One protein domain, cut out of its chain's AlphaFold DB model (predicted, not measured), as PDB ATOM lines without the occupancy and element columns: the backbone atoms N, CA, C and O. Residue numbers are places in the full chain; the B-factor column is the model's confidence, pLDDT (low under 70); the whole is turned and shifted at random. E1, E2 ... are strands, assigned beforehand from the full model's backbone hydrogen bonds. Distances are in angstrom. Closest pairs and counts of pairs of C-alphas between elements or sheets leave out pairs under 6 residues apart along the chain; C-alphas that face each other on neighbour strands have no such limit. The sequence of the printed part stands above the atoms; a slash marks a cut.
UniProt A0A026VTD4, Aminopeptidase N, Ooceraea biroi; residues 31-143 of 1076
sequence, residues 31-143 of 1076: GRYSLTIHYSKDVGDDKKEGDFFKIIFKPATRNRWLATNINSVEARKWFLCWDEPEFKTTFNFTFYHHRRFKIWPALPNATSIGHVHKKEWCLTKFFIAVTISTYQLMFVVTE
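What this domain is: This is residues 31 to 143 of the 1076 residues of the protein "Aminopeptidase N" of Ooceraea biroi (UniProt A0A026VTD4). There is little regular structure here: a long two-strand ribbon, E2 and E4, and a small sheet of short strands, E1, E5, E3 in that order, amid long loops, with residues 31 to 36 sticking out. The printed part has 113 residues, no named helix and five antiparallel strands, E1 to E5, holding 31 residues: all strand. It is only just compact, close to loose: radius of gyration of the C-alphas 15.7 A, spans 53 by 39 by 26 A.

How they stand to each other: After residues 31 to 64, find E1, residues 65 to 67, antiparallel to E5, residues 140 to 142; N 66 and O 141 are 2.9 A apart. E2, residues 89 to 98, is antiparallel to E4, residues 121 to 132, which bends by 72 degrees at residue 129; N 95 and O 124 are 2.8 A apart. E3, residues 102 to 104, is antiparallel to E5, with N 104 and O 140 2.7 A apart. E3 and E4 are near each other.

Where its parts are: Find E1 beginning at C-alpha 65, (-123.856, -3.175, -46.721); E2 spans 28.6 A, E4 29.5 A; E5 ends at C-alpha 142, (-123.234, -1.260, -42.187).

The domain as a whole: The printed part has no cut. Links E1 to E2 and E3 to E4 are long. Look for pLDDT under 70 in residues 43 to 71 and 105 to 119.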
ATOM      1  N   GLY A  31     -84.628 -14.925 -34.240       89.56
ATOM      2  CA  GLY A  31     -85.013 -13.837 -33.343       89.56
ATOM      3  C   GLY A  31     -86.419 -13.297 -33.596       89.56
ATOM      4  O   GLY A  31     -87.159 -13.799 -34.440       89.56
ATOM      5  N   ARG A  32     -86.803 -12.261 -32.841       89.12
ATOM      6  CA  ARG A  32     -88.085 -11.559 -33.013       89.12
ATOM      7  C   ARG A  32     -87.891 -10.327 -33.888       89.12
ATOM      8  O   ARG A  32     -87.133  -9.432 -33.524       89.12
ATOM      9  N   TYR A  33     -88.639 -10.268 -34.980       89.44
ATOM     10  CA  TYR A  33     -88.628  -9.163 -35.933       89.44
ATOM     11  C   TYR A  33     -90.006  -8.507 -36.008       89.44
ATOM     12  O   TYR A  33     -91.022  -9.137 -35.718       89.44
ATOM     13  N   SER A  34     -90.041  -7.235 -36.404       89.75
ATOM     14  CA  SER A  34     -91.278  -6.523 -36.726       89.75
ATOM     15  C   SER A  34     -91.262  -6.167 -38.206       89.75
ATOM     16  O   SER A  34     -90.401  -5.415 -38.660       89.75
ATOM     17  N   LEU A  35     -92.200  -6.740 -38.960       88.94
ATOM     18  CA  LEU A  35     -92.362  -6.501 -40.389       88.94
ATOM     19  C   LEU A  35     -93.481  -5.479 -40.605       88.94
ATOM     20  O   LEU A  35     -94.608  -5.688 -40.161       88.94
ATOM     21  N   THR A  36     -93.171  -4.373 -41.282       90.00
ATOM     22  CA  THR A  36     -94.148  -3.331 -41.638       90.00
ATOM     23  C   THR A  36     -94.272  -3.246 -43.154       90.00
ATOM     24  O   THR A  36     -93.276  -3.035 -43.842       90.00
ATOM     25  N   ILE A  37     -95.494  -3.398 -43.672       87.38
ATOM     26  CA  ILE A  37     -95.788  -3.370 -45.109       87.38
ATOM     27  C   ILE A  37     -96.943  -2.402 -45.363       87.38
ATOM     28  O   ILE A  37     -97.989  -2.490 -44.721       87.38
ATOM     29  N   HIS A  38     -96.763  -1.503 -46.330       87.62
ATOM     30  CA  HIS A  38     -97.810  -0.606 -46.812       87.62
ATOM     31  C   HIS A  38     -98.348  -1.111 -48.154       87.62
ATOM     32  O   HIS A  38     -97.572  -1.368 -49.073       87.62
ATOM     33  N   TYR A  39     -99.670  -1.236 -48.273       85.12
ATOM     34  CA  TYR A  39    -100.352  -1.632 -49.505       85.12
ATOM     35  C   TYR A  39    -101.713  -0.929 -49.617       85.12
ATOM     36  O   TYR A  39    -102.280  -0.479 -48.620       85.12
ATOM     37  N   SER A  40    -102.231  -0.834 -50.840       83.12
ATOM     38  CA  SER A  40    -103.552  -0.287 -51.157       83.12
ATOM     39  C   SER A  40    -104.239  -1.185 -52.177       83.12
ATOM     40  O   SER A  40    -103.582  -1.681 -53.092       83.12
ATOM     41  N   LYS A  41    -105.550  -1.377 -52.041       71.06
ATOM     42  CA  LYS A  41    -106.344  -2.196 -52.957       71.06
ATOM     43  C   LYS A  41    -107.727  -1.588 -53.148       71.06
ATOM     44  O   LYS A  41    -108.379  -1.237 -52.166       71.06
ATOM     45  N   ASP A  42    -108.171  -1.522 -54.398       70.38
ATOM     46  CA  ASP A  42    -109.508  -1.052 -54.742       70.38
ATOM     47  C   ASP A  42    -110.548  -2.168 -54.590       70.38
ATOM     48  O   ASP A  42    -110.336  -3.319 -54.974       70.38
ATOM     49  N   VAL A  43    -111.703  -1.806 -54.033       63.59
ATOM     50  CA  VAL A  43    -112.867  -2.687 -53.897       63.59
ATOM     51  C   VAL A  43    -113.766  -2.483 -55.121       63.59
ATOM     52  O   VAL A  43    -114.572  -1.553 -55.147       63.59
ATOM     53  N   GLY A  44    -113.579  -3.293 -56.169       51.88
ATOM     54  CA  GLY A  44    -114.337  -3.208 -57.429       51.88
ATOM     55  C   GLY A  44    -115.792  -3.711 -57.339       51.88
ATOM     56  O   GLY A  44    -116.135  -4.478 -56.446       51.88
ATOM     57  N   ASP A  45    -116.651  -3.289 -58.281       48.50
ATOM     58  CA  ASP A  45    -118.109  -3.573 -58.338       48.50
ATOM     59  C   ASP A  45    -118.448  -4.792 -59.248       48.50
ATOM     60  O   ASP A  45    -119.572  -4.914 -59.747       48.50
ATOM     61  N   ASP A  46    -117.481  -5.681 -59.528       41.94
ATOM     62  CA  ASP A  46    -117.556  -6.592 -60.677       41.94
ATOM     63  C   ASP A  46    -118.287  -7.926 -60.447       41.94
ATOM     64  O   ASP A  46    -118.033  -8.701 -59.530       41.94
ATOM     65  N   LYS A  47    -119.199  -8.203 -61.386       39.22
ATOM     66  CA  LYS A  47    -120.141  -9.332 -61.466       39.22
ATOM     67  C   LYS A  47    -119.515 -10.654 -61.936       39.22
ATOM     68  O   LYS A  47    -120.229 -11.485 -62.498       39.22
ATOM     69  N   LYS A  48    -118.207 -10.855 -61.776       37.97
ATOM     70  CA  LYS A  48    -117.558 -12.132 -62.101       37.97
ATOM     71  C   LYS A  48    -117.263 -12.877 -60.804       37.97
ATOM     72  O   LYS A  48    -116.785 -12.296 -59.841       37.97
ATOM     73  N   GLU A  49    -117.672 -14.138 -60.772       38.03
ATOM     74  CA  GLU A  49    -117.564 -15.049 -59.635       38.03
ATOM     75  C   GLU A  49    -116.180 -14.991 -58.966       38.03
ATOM     76  O   GLU A  49    -115.166 -15.150 -59.638       38.03
ATOM     77  N   GLY A  50    -116.153 -14.823 -57.636       42.06
ATOM     78  CA  GLY A  50    -115.007 -15.225 -56.809       42.06
ATOM     79  C   GLY A  50    -114.230 -14.149 -56.041       42.06
ATOM     80  O   GLY A  50    -113.296 -14.520 -55.325       42.06
ATOM     81  N   ASP A  51    -114.597 -12.865 -56.113       35.97
ATOM     82  CA  ASP A  51    -113.704 -11.802 -55.638       35.97
ATOM     83  C   ASP A  51    -114.193 -10.973 -54.428       35.97
ATOM     84  O   ASP A  51    -115.005 -10.061 -54.535       35.97
ATOM     85  N   PHE A  52    -113.587 -11.304 -53.274       45.34
ATOM     86  CA  PHE A  52    -113.233 -10.528 -52.062       45.34
ATOM     87  C   PHE A  52    -114.308  -9.745 -51.286       45.34
ATOM     88  O   PHE A  52    -114.217  -9.665 -50.062       45.34
ATOM     89  N   PHE A  53    -115.314  -9.171 -51.940       46.59
ATOM     90  CA  PHE A  53    -116.330  -8.327 -51.314       46.59
ATOM     91  C   PHE A  53    -117.711  -8.702 -51.834       46.59
ATOM     92  O   PHE A  53    -118.118  -8.297 -52.922       46.59
ATOM     93  N   LYS A  54    -118.494  -9.433 -51.034       47.19
ATOM     94  CA  LYS A  54    -119.911  -9.601 -51.355       47.19
ATOM     95  C   LYS A  54    -120.656  -8.358 -50.871       47.19
ATOM     96  O   LYS A  54    -120.953  -8.222 -49.686       47.19
ATOM     97  N   ILE A  55    -120.978  -7.441 -51.791       49.00
ATOM     98  CA  ILE A  55    -122.038  -6.452 -51.551       49.00
ATOM     99  C   ILE A  55    -123.332  -7.253 -51.447       49.00
ATOM    100  O   ILE A  55    -123.938  -7.651 -52.439       49.00
ATOM    101  N   ILE A  56    -123.706  -7.540 -50.207       51.12
ATOM    102  CA  ILE A  56    -124.813  -8.418 -49.841       51.12
ATOM    103  C   ILE A  56    -126.156  -7.835 -50.312       51.12
ATOM    104  O   ILE A  56    -127.065  -8.592 -50.625       51.12
ATOM    105  N   PHE A  57    -126.285  -6.514 -50.488       43.53
ATOM    106  CA  PHE A  57    -127.524  -5.904 -50.980       43.53
ATOM    107  C   PHE A  57    -127.325  -4.485 -51.550       43.53
ATOM    108  O   PHE A  57    -126.585  -3.682 -50.981       43.53
ATOM    109  N   LYS A  58    -128.045  -4.154 -52.636       44.66
ATOM    110  CA  LYS A  58    -128.333  -2.779 -53.093       44.66
ATOM    111  C   LYS A  58    -129.863  -2.582 -53.007       44.66
ATOM    112  O   LYS A  58    -130.570  -3.080 -53.880       44.66
ATOM    113  N   PRO A  59    -130.409  -1.911 -51.979       40.22
ATOM    114  CA  PRO A  59    -131.816  -1.543 -51.937       40.22
ATOM    115  C   PRO A  59    -132.130  -0.602 -53.090       40.22
ATOM    116  O   PRO A  59    -131.282   0.187 -53.512       40.22
ATOM    117  N   ALA A  60    -133.392  -0.610 -53.520       43.38
ATOM    118  CA  ALA A  60    -133.939   0.375 -54.453       43.38
ATOM    119  C   ALA A  60    -133.694   1.833 -53.997       43.38
ATOM    120  O   ALA A  60    -133.694   2.751 -54.814       43.38
ATOM    121  N   THR A  61    -133.430   2.043 -52.702       45.72
ATOM    122  CA  THR A  61    -133.113   3.326 -52.077       45.72
ATOM    123  C   THR A  61    -131.832   3.234 -51.229       45.72
ATOM    124  O   THR A  61    -131.828   2.734 -50.112       45.72
ATOM    125  N   ARG A  62    -130.721   3.727 -51.791       46.47
ATOM    126  CA  ARG A  62    -129.496   4.263 -51.146       46.47
ATOM    127  C   ARG A  62    -128.756   3.535 -49.992       46.47
ATOM    128  O   ARG A  62    -127.691   4.049 -49.679       46.47
ATOM    129  N   ASN A  63    -129.176   2.388 -49.443       50.25
ATOM    130  CA  ASN A  63    -128.500   1.773 -48.275       50.25
ATOM    131  C   ASN A  63    -127.526   0.612 -48.617       50.25
ATOM    132  O   ASN A  63    -127.955  -0.467 -48.995       50.25
ATOM    133  N   ARG A  64    -126.211   0.769 -48.463       56.12
ATOM    134  CA  ARG A  64    -125.164  -0.214 -48.797       56.12
ATOM    135  C   ARG A  64    -124.687  -0.987 -47.558       56.12
ATOM    136  O   ARG A  64    -124.444  -0.405 -46.505       56.12
ATOM    137  N   TRP A  65    -124.480  -2.294 -47.720       59.34
ATOM    138  CA  TRP A  65    -123.856  -3.175 -46.721       59.34
ATOM    139  C   TRP A  65    -122.504  -3.673 -47.221       59.34
ATOM    140  O   TRP A  65    -122.355  -3.949 -48.414       59.34
ATOM    141  N   LEU A  66    -121.559  -3.873 -46.305       60.53
ATOM    142  CA  LEU A  66    -120.280  -4.512 -46.582       60.53
ATOM    143  C   LEU A  66    -119.996  -5.535 -45.481       60.53
ATOM    144  O   LEU A  66    -119.679  -5.168 -44.360       60.53
ATOM    145  N   ALA A  67    -120.143  -6.822 -45.780       59.25
ATOM    146  CA  ALA A  67    -119.722  -7.890 -44.877       59.25
ATOM    147  C   ALA A  67    -118.524  -8.605 -45.487       59.25
ATOM    148  O   ALA A  67    -118.499  -8.888 -46.686       59.25
ATOM    149  N   THR A  68    -117.545  -8.897 -44.649       60.84
ATOM    150  CA  THR A  68    -116.405  -9.728 -45.021       60.84
ATOM    151  C   THR A  68    -116.737 -11.159 -44.656       60.84
ATOM    152  O   THR A  68    -117.288 -11.405 -43.590       60.84
ATOM    153  N   ASN A  69    -116.462 -12.104 -45.546       60.91
ATOM    154  CA  ASN A  69    -116.523 -13.520 -45.217       60.91
ATOM    155  C   ASN A  69    -115.191 -14.125 -45.644       60.91
ATOM    156  O   ASN A  69    -115.008 -14.441 -46.815       60.91
ATOM    157  N   ILE A  70    -114.240 -14.178 -44.711       61.34
ATOM    158  CA  ILE A  70    -112.938 -14.795 -44.949       61.34
ATOM    159  C   ILE A  70    -113.115 -16.298 -44.727       61.34
ATOM    160  O   ILE A  70    -113.223 -16.766 -43.592       61.34
ATOM    161  N   ASN A  71    -113.176 -17.058 -45.816       63.84
ATOM    162  CA  ASN A  71    -113.215 -18.517 -45.782       63.84
ATOM    163  C   ASN A  71    -111.907 -19.084 -46.332       63.84
ATOM    164  O   ASN A  71    -111.348 -18.538 -47.274       63.84
ATOM    165  N   SER A  72    -111.433 -20.218 -45.806       71.19
ATOM    166  CA  SER A  72    -110.213 -20.886 -46.293       71.19
ATOM    167  C   SER A  72    -108.965 -19.973 -46.287       71.19
ATOM    168  O   SER A  72    -108.698 -19.315 -45.287       71.19
ATOM    169  N   VAL A  73    -108.232 -19.914 -47.403       75.12
ATOM    170  CA  VAL A  73    -107.006 -19.131 -47.639       75.12
ATOM    171  C   VAL A  73    -107.294 -17.737 -48.216       75.12
ATOM    172  O   VAL A  73    -106.645 -17.270 -49.155       75.12
ATOM    173  N   GLU A  74    -108.347 -17.086 -47.723       78.44
ATOM    174  CA  GLU A  74    -108.784 -15.773 -48.208       78.44
ATOM    175  C   GLU A  74    -108.405 -14.619 -47.272       78.44
ATOM    176  O   GLU A  74    -108.843 -13.495 -47.500       78.44
ATOM    177  N   ALA A  75    -107.589 -14.830 -46.234       82.00
ATOM    178  CA  ALA A  75    -107.121 -13.712 -45.410       82.00
ATOM    179  C   ALA A  75    -105.961 -12.975 -46.093       82.00
ATOM    180  O   ALA A  75    -105.949 -11.743 -46.103       82.00
ATOM    181  N   ARG A  76    -105.068 -13.711 -46.779       83.38
ATOM    182  CA  ARG A  76    -103.947 -13.166 -47.589       83.38
ATOM    183  C   ARG A  76    -104.394 -12.160 -48.652       83.38
ATOM    184  O   ARG A  76    -103.670 -11.280 -49.101       83.38
ATOM    185  N   LYS A  77    -105.651 -12.319 -49.039       77.00
ATOM    186  CA  LYS A  77    -106.417 -11.546 -50.001       77.00
ATOM    187  C   LYS A  77    -106.817 -10.146 -49.476       77.00
ATOM    188  O   LYS A  77    -107.096  -9.251 -50.285       77.00
ATOM    189  N   TRP A  78    -106.847  -9.980 -48.151       74.75
ATOM    190  CA  TRP A  78    -107.182  -8.757 -47.412       74.75
ATOM    191  C   TRP A  78    -105.951  -8.044 -46.869       74.75
ATOM    192  O   TRP A  78    -105.834  -6.832 -47.021       74.75
ATOM    193  N   PHE A  79    -105.059  -8.795 -46.232       82.50
ATOM    194  CA  PHE A  79    -103.811  -8.302 -45.670       82.50
ATOM    195  C   PHE A  79    -102.751  -9.392 -45.771       82.50
ATOM    196  O   PHE A  79    -103.073 -10.575 -45.749       82.50
ATOM    197  N   LEU A  80    -101.481  -9.002 -45.880       86.75
ATOM    198  CA  LEU A  80    -100.392  -9.970 -45.940       86.75
ATOM    199  C   LEU A  80    -100.249 -10.675 -44.590       86.75
ATOM    200  O   LEU A  80    -100.078 -10.023 -43.558       86.75
ATOM    201  N   CYS A  81    -100.331 -12.000 -44.609       89.38
ATOM    202  CA  CYS A  81    -100.260 -12.839 -43.424       89.38
ATOM    203  C   CYS A  81     -99.812 -14.260 -43.774       89.38
ATOM    204  O   CYS A  81     -99.884 -14.682 -44.929       89.38
ATOM    205  N   TRP A  82     -99.380 -14.998 -42.752       90.94
ATOM    206  CA  TRP A  82     -99.205 -16.446 -42.824       90.94
ATOM    207  C   TRP A  82    -100.580 -17.111 -42.751       90.94
ATOM    208  O   TRP A  82    -101.094 -17.406 -41.675       90.94
ATOM    209  N   ASP A  83    -101.219 -17.234 -43.911       90.06
ATOM    210  CA  ASP A  83    -102.630 -17.601 -44.041       90.06
ATOM    211  C   ASP A  83    -102.845 -19.119 -44.071       90.06
ATOM    212  O   ASP A  83    -103.327 -19.684 -45.060       90.06
ATOM    213  N   GLU A  84    -102.450 -19.760 -42.976       88.94
ATOM    214  CA  GLU A  84    -102.645 -21.180 -42.690       88.94
ATOM    215  C   GLU A  84    -103.207 -21.336 -41.269       88.94
ATOM    216  O   GLU A  84    -102.926 -20.512 -40.392       88.94
ATOM    217  N   PRO A  85    -104.023 -22.370 -40.999       88.19
ATOM    218  CA  PRO A  85    -104.764 -22.455 -39.745       88.19
ATOM    219  C   PRO A  85    -103.865 -22.671 -38.516       88.19
ATOM    220  O   PRO A  85    -104.249 -22.276 -37.413       88.19
ATOM    221  N   GLU A  86    -102.671 -23.248 -38.683       89.06
ATOM    222  CA  GLU A  86    -101.711 -23.459 -37.595       89.06
ATOM    223  C   GLU A  86    -101.083 -22.154 -37.078       89.06
ATOM    224  O   GLU A  86    -100.825 -22.034 -35.878       89.06
ATOM    225  N   PHE A  87    -100.915 -21.137 -37.933       90.06
ATOM    226  CA  PHE A  87    -100.280 -19.863 -37.578       90.06
ATOM    227  C   PHE A  87    -101.229 -18.920 -36.828       90.06
ATOM    228  O   PHE A  87    -101.604 -17.840 -37.294       90.06
ATOM    229  N   LYS A  88    -101.618 -19.328 -35.620       88.50
ATOM    230  CA  LYS A  88    -102.461 -18.525 -34.735       88.50
ATOM    231  C   LYS A  88    -101.716 -17.302 -34.214       88.50
ATOM    232  O   LYS A  88    -100.580 -17.392 -33.754       88.50
ATOM    233  N   THR A  89    -102.388 -16.156 -34.218       90.00
ATOM    234  CA  THR A  89    -101.811 -14.895 -33.740       90.00
ATOM    235  C   THR A  89    -102.874 -13.974 -33.147       90.00
ATOM    236  O   THR A  89    -104.075 -14.237 -33.245       90.00
ATOM    237  N   THR A  90    -102.433 -12.915 -32.475       90.62
ATOM    238  CA  THR A  90    -103.299 -11.835 -31.991       90.62
ATOM    239  C   THR A  90    -103.481 -10.787 -33.082       90.62
ATOM    240  O   THR A  90    -102.621 -10.606 -33.946       90.62
ATOM    241  N   PHE A  91    -104.603 -10.067 -33.047       86.81
ATOM    242  CA  PHE A  91    -104.919  -9.075 -34.073       86.81
ATOM    243  C   PHE A  91    -105.276  -7.726 -33.461       86.81
ATOM    244  O   PHE A  91    -106.074  -7.633 -32.529       86.81
ATOM    245  N   ASN A  92    -104.703  -6.665 -34.025       88.81
ATOM    246  CA  ASN A  92    -105.030  -5.286 -33.692       88.81
ATOM    247  C   ASN A  92    -105.455  -4.559 -34.969       88.81
ATOM    248  O   ASN A  92    -104.624  -4.275 -35.831       88.81
ATOM    249  N   PHE A  93    -106.750  -4.275 -35.091       84.44
ATOM    250  CA  PHE A  93    -107.316  -3.593 -36.250       84.44
ATOM    251  C   PHE A  93    -107.622  -2.141 -35.922       84.44
ATOM    252  O   PHE A  93    -108.186  -1.820 -34.876       84.44
ATOM    253  N   THR A  94    -107.295  -1.256 -36.858       86.00
ATOM    254  CA  THR A  94    -107.654   0.159 -36.796       86.00
ATOM    255  C   THR A  94    -108.390   0.529 -38.078       86.00
ATOM    256  O   THR A  94    -107.809   0.508 -39.158       86.00
ATOM    257  N   PHE A  95    -109.668   0.879 -37.952       82.88
ATOM    258  CA  PHE A  95    -110.515   1.296 -39.064       82.88
ATOM    259  C   PHE A  95    -110.697   2.811 -39.056       82.88
ATOM    260  O   PHE A  95    -111.102   3.390 -38.048       82.88
ATOM    261  N   TYR A  96    -110.459   3.442 -40.203       85.31
ATOM    262  CA  TYR A  96    -110.811   4.835 -40.452       85.31
ATOM    263  C   TYR A  96    -112.030   4.873 -41.377       85.31
ATOM    264  O   TYR A  96    -111.943   4.460 -42.531       85.31
ATOM    265  N   HIS A  97    -113.183   5.307 -40.866       80.69
ATOM    266  CA  HIS A  97    -114.450   5.227 -41.601       80.69
ATOM    267  C   HIS A  97    -115.372   6.416 -41.321       80.69
ATOM    268  O   HIS A  97    -115.240   7.116 -40.320       80.69
ATOM    269  N   HIS A  98    -116.338   6.651 -42.206       82.69
ATOM    270  CA  HIS A  98    -117.347   7.691 -42.015       82.69
ATOM    271  C   HIS A  98    -118.312   7.323 -40.869       82.69
ATOM    272  O   HIS A  98    -118.716   6.163 -40.750       82.69
ATOM    273  N   ARG A  99    -118.751   8.304 -40.063       79.50
ATOM    274  CA  ARG A  99    -119.580   8.103 -38.847       79.50
ATOM    275  C   ARG A  99    -120.932   7.415 -39.092       79.50
ATOM    276  O   ARG A  99    -121.525   6.871 -38.167       79.50
ATOM    277  N   ARG A 100    -121.432   7.450 -40.332       78.25
ATOM    278  CA  ARG A 100    -122.679   6.768 -40.741       78.25
ATOM    279  C   ARG A 100    -122.555   5.244 -40.767       78.25
ATOM    280  O   ARG A 100    -123.572   4.576 -40.651       78.25
ATOM    281  N   PHE A 101    -121.345   4.709 -40.907       78.06
ATOM    282  CA  PHE A 101    -121.117   3.269 -40.886       78.06
ATOM    283  C   PHE A 101    -120.752   2.811 -39.475       78.06
ATOM    284  O   PHE A 101    -119.862   3.379 -38.842       78.06
ATOM    285  N   LYS A 102    -121.418   1.762 -39.003       77.94
ATOM    286  CA  LYS A 102    -121.029   0.966 -37.839       77.94
ATOM    287  C   LYS A 102    -120.197  -0.226 -38.299       77.94
ATOM    288  O   LYS A 102    -120.465  -0.774 -39.366       77.94
ATOM    289  N   ILE A 103    -119.216  -0.622 -37.491       77.50
ATOM    290  CA  ILE A 103    -118.355  -1.784 -37.740       77.50
ATOM    291  C   ILE A 103    -118.589  -2.815 -36.637       77.50
ATOM    292  O   ILE A 103    -118.531  -2.476 -35.459       77.50
ATOM    293  N   TRP A 104    -118.825  -4.057 -37.039       76.88
ATOM    294  CA  TRP A 104    -118.933  -5.237 -36.191       76.88
ATOM    295  C   TRP A 104    -117.759  -6.188 -36.448       76.88
ATOM    296  O   TRP A 104    -117.300  -6.223 -37.586       76.88
ATOM    297  N   PRO A 105    -117.301  -6.979 -35.463       63.22
ATOM    298  CA  PRO A 105    -117.744  -6.966 -34.074       63.22
ATOM    299  C   PRO A 105    -117.263  -5.689 -33.379       63.22
ATOM    300  O   PRO A 105    -116.064  -5.429 -33.291       63.22
ATOM    301  N   ALA A 106    -118.202  -4.897 -32.858       56.78
ATOM    302  CA  ALA A 106    -117.859  -3.891 -31.879       56.78
ATOM    303  C   ALA A 106    -117.687  -4.642 -30.562       56.78
ATOM    304  O   ALA A 106    -118.662  -4.912 -29.872       56.78
ATOM    305  N   LEU A 107    -116.466  -5.095 -30.261       53.81
ATOM    306  CA  LEU A 107    -116.187  -5.649 -28.936       53.81
ATOM    307  C   LEU A 107    -116.587  -4.594 -27.886       53.81
ATOM    308  O   LEU A 107    -116.319  -3.414 -28.120       53.81
ATOM    309  N   PRO A 108    -117.164  -4.972 -26.733       48.22
ATOM    310  CA  PRO A 108    -117.601  -4.001 -25.724       48.22
ATOM    311  C   PRO A 108    -116.455  -3.090 -25.234       48.22
ATOM    312  O   PRO A 108    -116.685  -1.939 -24.878       48.22
ATOM    313  N   ASN A 109    -115.200  -3.548 -25.340       48.00
ATOM    314  CA  ASN A 109    -113.996  -2.780 -24.989       48.00
ATOM    315  C   ASN A 109    -113.371  -2.011 -26.172       48.00
ATOM    316  O   ASN A 109    -112.223  -1.565 -26.087       48.00
ATOM    317  N   ALA A 110    -114.071  -1.880 -27.302       51.72
ATOM    318  CA  ALA A 110    -113.593  -1.108 -28.440       51.72
ATOM    319  C   ALA A 110    -113.513   0.379 -28.073       51.72
ATOM    320  O   ALA A 110    -114.522   1.067 -27.919       51.72
ATOM    321  N   THR A 111    -112.294   0.903 -27.967       53.19
ATOM    322  CA  THR A 111    -112.075   2.338 -27.787       53.19
ATOM    323  C   THR A 111    -112.300   3.039 -29.124       53.19
ATOM    324  O   THR A 111    -111.413   3.142 -29.973       53.19
ATOM    325  N   SER A 112    -113.528   3.515 -29.333       51.47
ATOM    326  CA  SER A 112    -113.835   4.465 -30.401       51.47
ATOM    327  C   SER A 112    -113.285   5.835 -30.003       51.47
ATOM    328  O   SER A 112    -113.889   6.597 -29.251       51.47
ATOM    329  N   ILE A 113    -112.079   6.145 -30.477       55.38
ATOM    330  CA  ILE A 113    -111.467   7.453 -30.253       55.38
ATOM    331  C   ILE A 113    -111.995   8.370 -31.353       55.38
ATOM    332  O   ILE A 113    -111.460   8.442 -32.460       55.38
ATOM    333  N   GLY A 114    -113.098   9.058 -31.065       49.91
ATOM    334  CA  GLY A 114    -113.542  10.165 -31.899       49.91
ATOM    335  C   GLY A 114    -112.518  11.292 -31.808       49.91
ATOM    336  O   GLY A 114    -112.402  11.887 -30.748       49.91
ATOM    337  N   HIS A 115    -111.754  11.524 -32.883       54.31
ATOM    338  CA  HIS A 115    -111.324  12.831 -33.418       54.31
ATOM    339  C   HIS A 115    -109.965  12.757 -34.128       54.31
ATOM    340  O   HIS A 115    -108.938  12.722 -33.462       54.31
ATOM    341  N   VAL A 116    -109.955  12.886 -35.467       49.59
ATOM    342  CA  VAL A 116    -108.825  13.475 -36.218       49.59
ATOM    343  C   VAL A 116    -109.349  14.228 -37.466       49.59
ATOM    344  O   VAL A 116    -109.883  13.642 -38.406       49.59
ATOM    345  N   HIS A 117    -109.213  15.557 -37.443       51.91
ATOM    346  CA  HIS A 117    -109.246  16.544 -38.544       51.91
ATOM    347  C   HIS A 117    -110.483  16.784 -39.449       51.91
ATOM    348  O   HIS A 117    -110.547  17.870 -40.026       51.91
ATOM    349  N   LYS A 118    -111.505  15.917 -39.546       54.38
ATOM    350  CA  LYS A 118    -112.769  16.219 -40.279       54.38
ATOM    351  C   LYS A 118    -113.996  15.719 -39.502       54.38
ATOM    352  O   LYS A 118    -114.049  14.544 -39.162       54.38
ATOM    353  N   LYS A 119    -114.992  16.587 -39.242       62.06
ATOM    354  CA  LYS A 119    -116.178  16.352 -38.367       62.06
ATOM    355  C   LYS A 119    -117.028  15.094 -38.674       62.06
ATOM    356  O   LYS A 119    -117.899  14.763 -37.876       62.06
ATOM    357  N   GLU A 120    -116.792  14.396 -39.785       77.06
ATOM    358  CA  GLU A 120    -117.616  13.275 -40.270       77.06
ATOM    359  C   GLU A 120    -116.926  11.892 -40.255       77.06
ATOM    360  O   GLU A 120    -117.573  10.889 -40.558       77.06
ATOM    361  N   TRP A 121    -115.642  11.808 -39.883       80.44
ATOM    362  CA  TRP A 121    -114.872  10.554 -39.859       80.44
ATOM    363  C   TRP A 121    -114.534  10.106 -38.431       80.44
ATOM    364  O   TRP A 121    -114.219  10.925 -37.569       80.44
ATOM    365  N   CYS A 122    -114.582   8.795 -38.201       78.38
ATOM    366  CA  CYS A 122    -114.313   8.129 -36.931       78.38
ATOM    367  C   CYS A 122    -113.137   7.153 -37.066       78.38
ATOM    368  O   CYS A 122    -112.930   6.545 -38.119       78.38
ATOM    369  N   LEU A 123    -112.393   6.993 -35.968       81.62
ATOM    370  CA  LEU A 123    -111.363   5.975 -35.813       81.62
ATOM    371  C   LEU A 123    -111.865   4.919 -34.829       81.62
ATOM    372  O   LEU A 123    -112.129   5.231 -33.665       81.62
ATOM    373  N   THR A 124    -111.954   3.675 -35.281       80.25
ATOM    374  CA  THR A 124    -112.403   2.561 -34.444       80.25
ATOM    375  C   THR A 124    -111.293   1.528 -34.334       80.25
ATOM    376  O   THR A 124    -110.790   1.044 -35.349       80.25
ATOM    377  N   LYS A 125    -110.882   1.220 -33.099       80.75
ATOM    378  CA  LYS A 125    -109.821   0.254 -32.797       80.75
ATOM    379  C   LYS A 125    -110.400  -0.989 -32.134       80.75
ATOM    380  O   LYS A 125    -111.189  -0.876 -31.198       80.75
ATOM    381  N   PHE A 126    -109.956  -2.155 -32.588       78.19
ATOM    382  CA  PHE A 126    -110.336  -3.450 -32.030       78.19
ATOM    383  C   PHE A 126    -109.098  -4.288 -31.749       78.19
ATOM    384  O   PHE A 126    -108.194  -4.364 -32.580       78.19
ATOM    385  N   PHE A 127    -109.084  -4.942 -30.589       79.50
ATOM    386  CA  PHE A 127    -107.991  -5.805 -30.162       79.50
ATOM    387  C   PHE A 127    -108.513  -7.203 -29.828       79.50
ATOM    388  O   PHE A 127    -109.381  -7.362 -28.970       79.50
ATOM    389  N   ILE A 128    -107.964  -8.210 -30.503       81.12
ATOM    390  CA  ILE A 128    -108.188  -9.626 -30.223       81.12
ATOM    391  C   ILE A 128    -106.970 -10.123 -29.441       81.12
ATOM    392  O   ILE A 128    -105.902 -10.333 -30.011       81.12
ATOM    393  N   ALA A 129    -107.139 -10.261 -28.124       79.50
ATOM    394  CA  ALA A 129    -106.061 -10.608 -27.192       79.50
ATOM    395  C   ALA A 129    -105.674 -12.096 -27.209       79.50
ATOM    396  O   ALA A 129    -104.577 -12.451 -26.789       79.50
ATOM    397  N   VAL A 130    -106.578 -12.959 -27.675       82.31
ATOM    398  CA  VAL A 130    -106.348 -14.401 -27.808       82.31
ATOM    399  C   VAL A 130    -105.781 -14.731 -29.186       82.31
ATOM    400  O   VAL A 130    -106.025 -14.016 -30.156       82.31
ATOM    401  N   THR A 131    -105.017 -15.816 -29.275       86.50
ATOM    402  CA  THR A 131    -104.437 -16.282 -30.537       86.50
ATOM    403  C   THR A 131    -105.482 -17.041 -31.350       86.50
ATOM    404  O   THR A 131    -105.925 -18.110 -30.929       86.50
ATOM    405  N   ILE A 132    -105.852 -16.512 -32.516       86.94
ATOM    406  CA  ILE A 132    -106.820 -17.125 -33.440       86.94
ATOM    407  C   ILE A 132    -106.188 -17.323 -34.819       86.94
ATOM    408  O   ILE A 132    -105.196 -16.673 -35.157       86.94
ATOM    409  N   SER A 133    -106.749 -18.226 -35.616       89.06
ATOM    410  CA  SER A 133    -106.337 -18.450 -37.002       89.06
ATOM    411  C   SER A 133    -106.905 -17.355 -37.911       89.06
ATOM    412  O   SER A 133    -107.998 -16.836 -37.679       89.06
ATOM    413  N   THR A 134    -106.201 -17.030 -38.993       88.25
ATOM    414  CA  THR A 134    -106.577 -15.955 -39.932       88.25
ATOM    415  C   THR A 134    -107.986 -16.120 -40.520       88.25
ATOM    416  O   THR A 134    -108.733 -15.148 -40.612       88.25
ATOM    417  N   TYR A 135    -108.397 -17.350 -40.845       84.62
ATOM    418  CA  TYR A 135    -109.712 -17.656 -41.431       84.62
ATOM    419  C   TYR A 135    -110.907 -17.464 -40.476       84.62
ATOM    420  O   TYR A 135    -112.064 -17.545 -40.901       84.62
ATOM    421  N   GLN A 136    -110.652 -17.255 -39.180       84.12
ATOM    422  CA  GLN A 136    -111.682 -16.987 -38.171       84.12
ATOM    423  C   GLN A 136    -112.029 -15.496 -38.079       84.12
ATOM    424  O   GLN A 136    -112.948 -15.128 -37.350       84.12
ATOM    425  N   LEU A 137    -111.307 -14.632 -38.799       82.62
ATOM    426  CA  LEU A 137    -111.558 -13.199 -38.817       82.62
ATOM    427  C   LEU A 137    -112.795 -12.857 -39.641       82.62
ATOM    428  O   LEU A 137    -112.960 -13.300 -40.777       82.62
ATOM    429  N   MET A 138    -113.640 -12.002 -39.076       81.25
ATOM    430  CA  MET A 138    -114.818 -11.484 -39.751       81.25
ATOM    431  C   MET A 138    -115.176 -10.109 -39.215       81.25
ATOM    432  O   MET A 138    -115.115  -9.861 -38.013       81.25
ATOM    433  N   PHE A 139    -115.587  -9.228 -40.117       79.19
ATOM    434  CA  PHE A 139    -116.158  -7.934 -39.783       79.19
ATOM    435  C   PHE A 139    -117.275  -7.521 -40.741       79.19
ATOM    436  O   PHE A 139    -117.273  -7.871 -41.925       79.19
ATOM    437  N   VAL A 140    -118.227  -6.745 -40.224       78.69
ATOM    438  CA  VAL A 140    -119.367  -6.205 -40.973       78.69
ATOM    439  C   VAL A 140    -119.420  -4.698 -40.811       78.69
ATOM    440  O   VAL A 140    -119.480  -4.187 -39.702       78.69
ATOM    441  N   VAL A 141    -119.450  -3.985 -41.925       78.69
ATOM    442  CA  VAL A 141    -119.616  -2.539 -42.011       78.69
ATOM    443  C   VAL A 141    -121.006  -2.240 -42.577       78.69
ATOM    444  O   VAL A 141    -121.339  -2.633 -43.697       78.69
ATOM    445  N   THR A 142    -121.844  -1.552 -41.806       75.56
ATOM    446  CA  THR A 142    -123.234  -1.260 -42.187       75.56
ATOM    447  C   THR A 142    -123.664   0.144 -41.793       75.56
ATOM    448  O   THR A 142    -123.244   0.656 -40.760       75.56
ATOM    449  N   GLU A 143    -124.521   0.770 -42.599       75.88
ATOM    450  CA  GLU A 143    -125.187   2.032 -42.250       75.88
ATOM    451  C   GLU A 143    -126.590   1.857 -41.651       75.88
ATOM    452  O   GLU A 143    -127.209   2.831 -41.225       75.88
TER     453      GLU A 143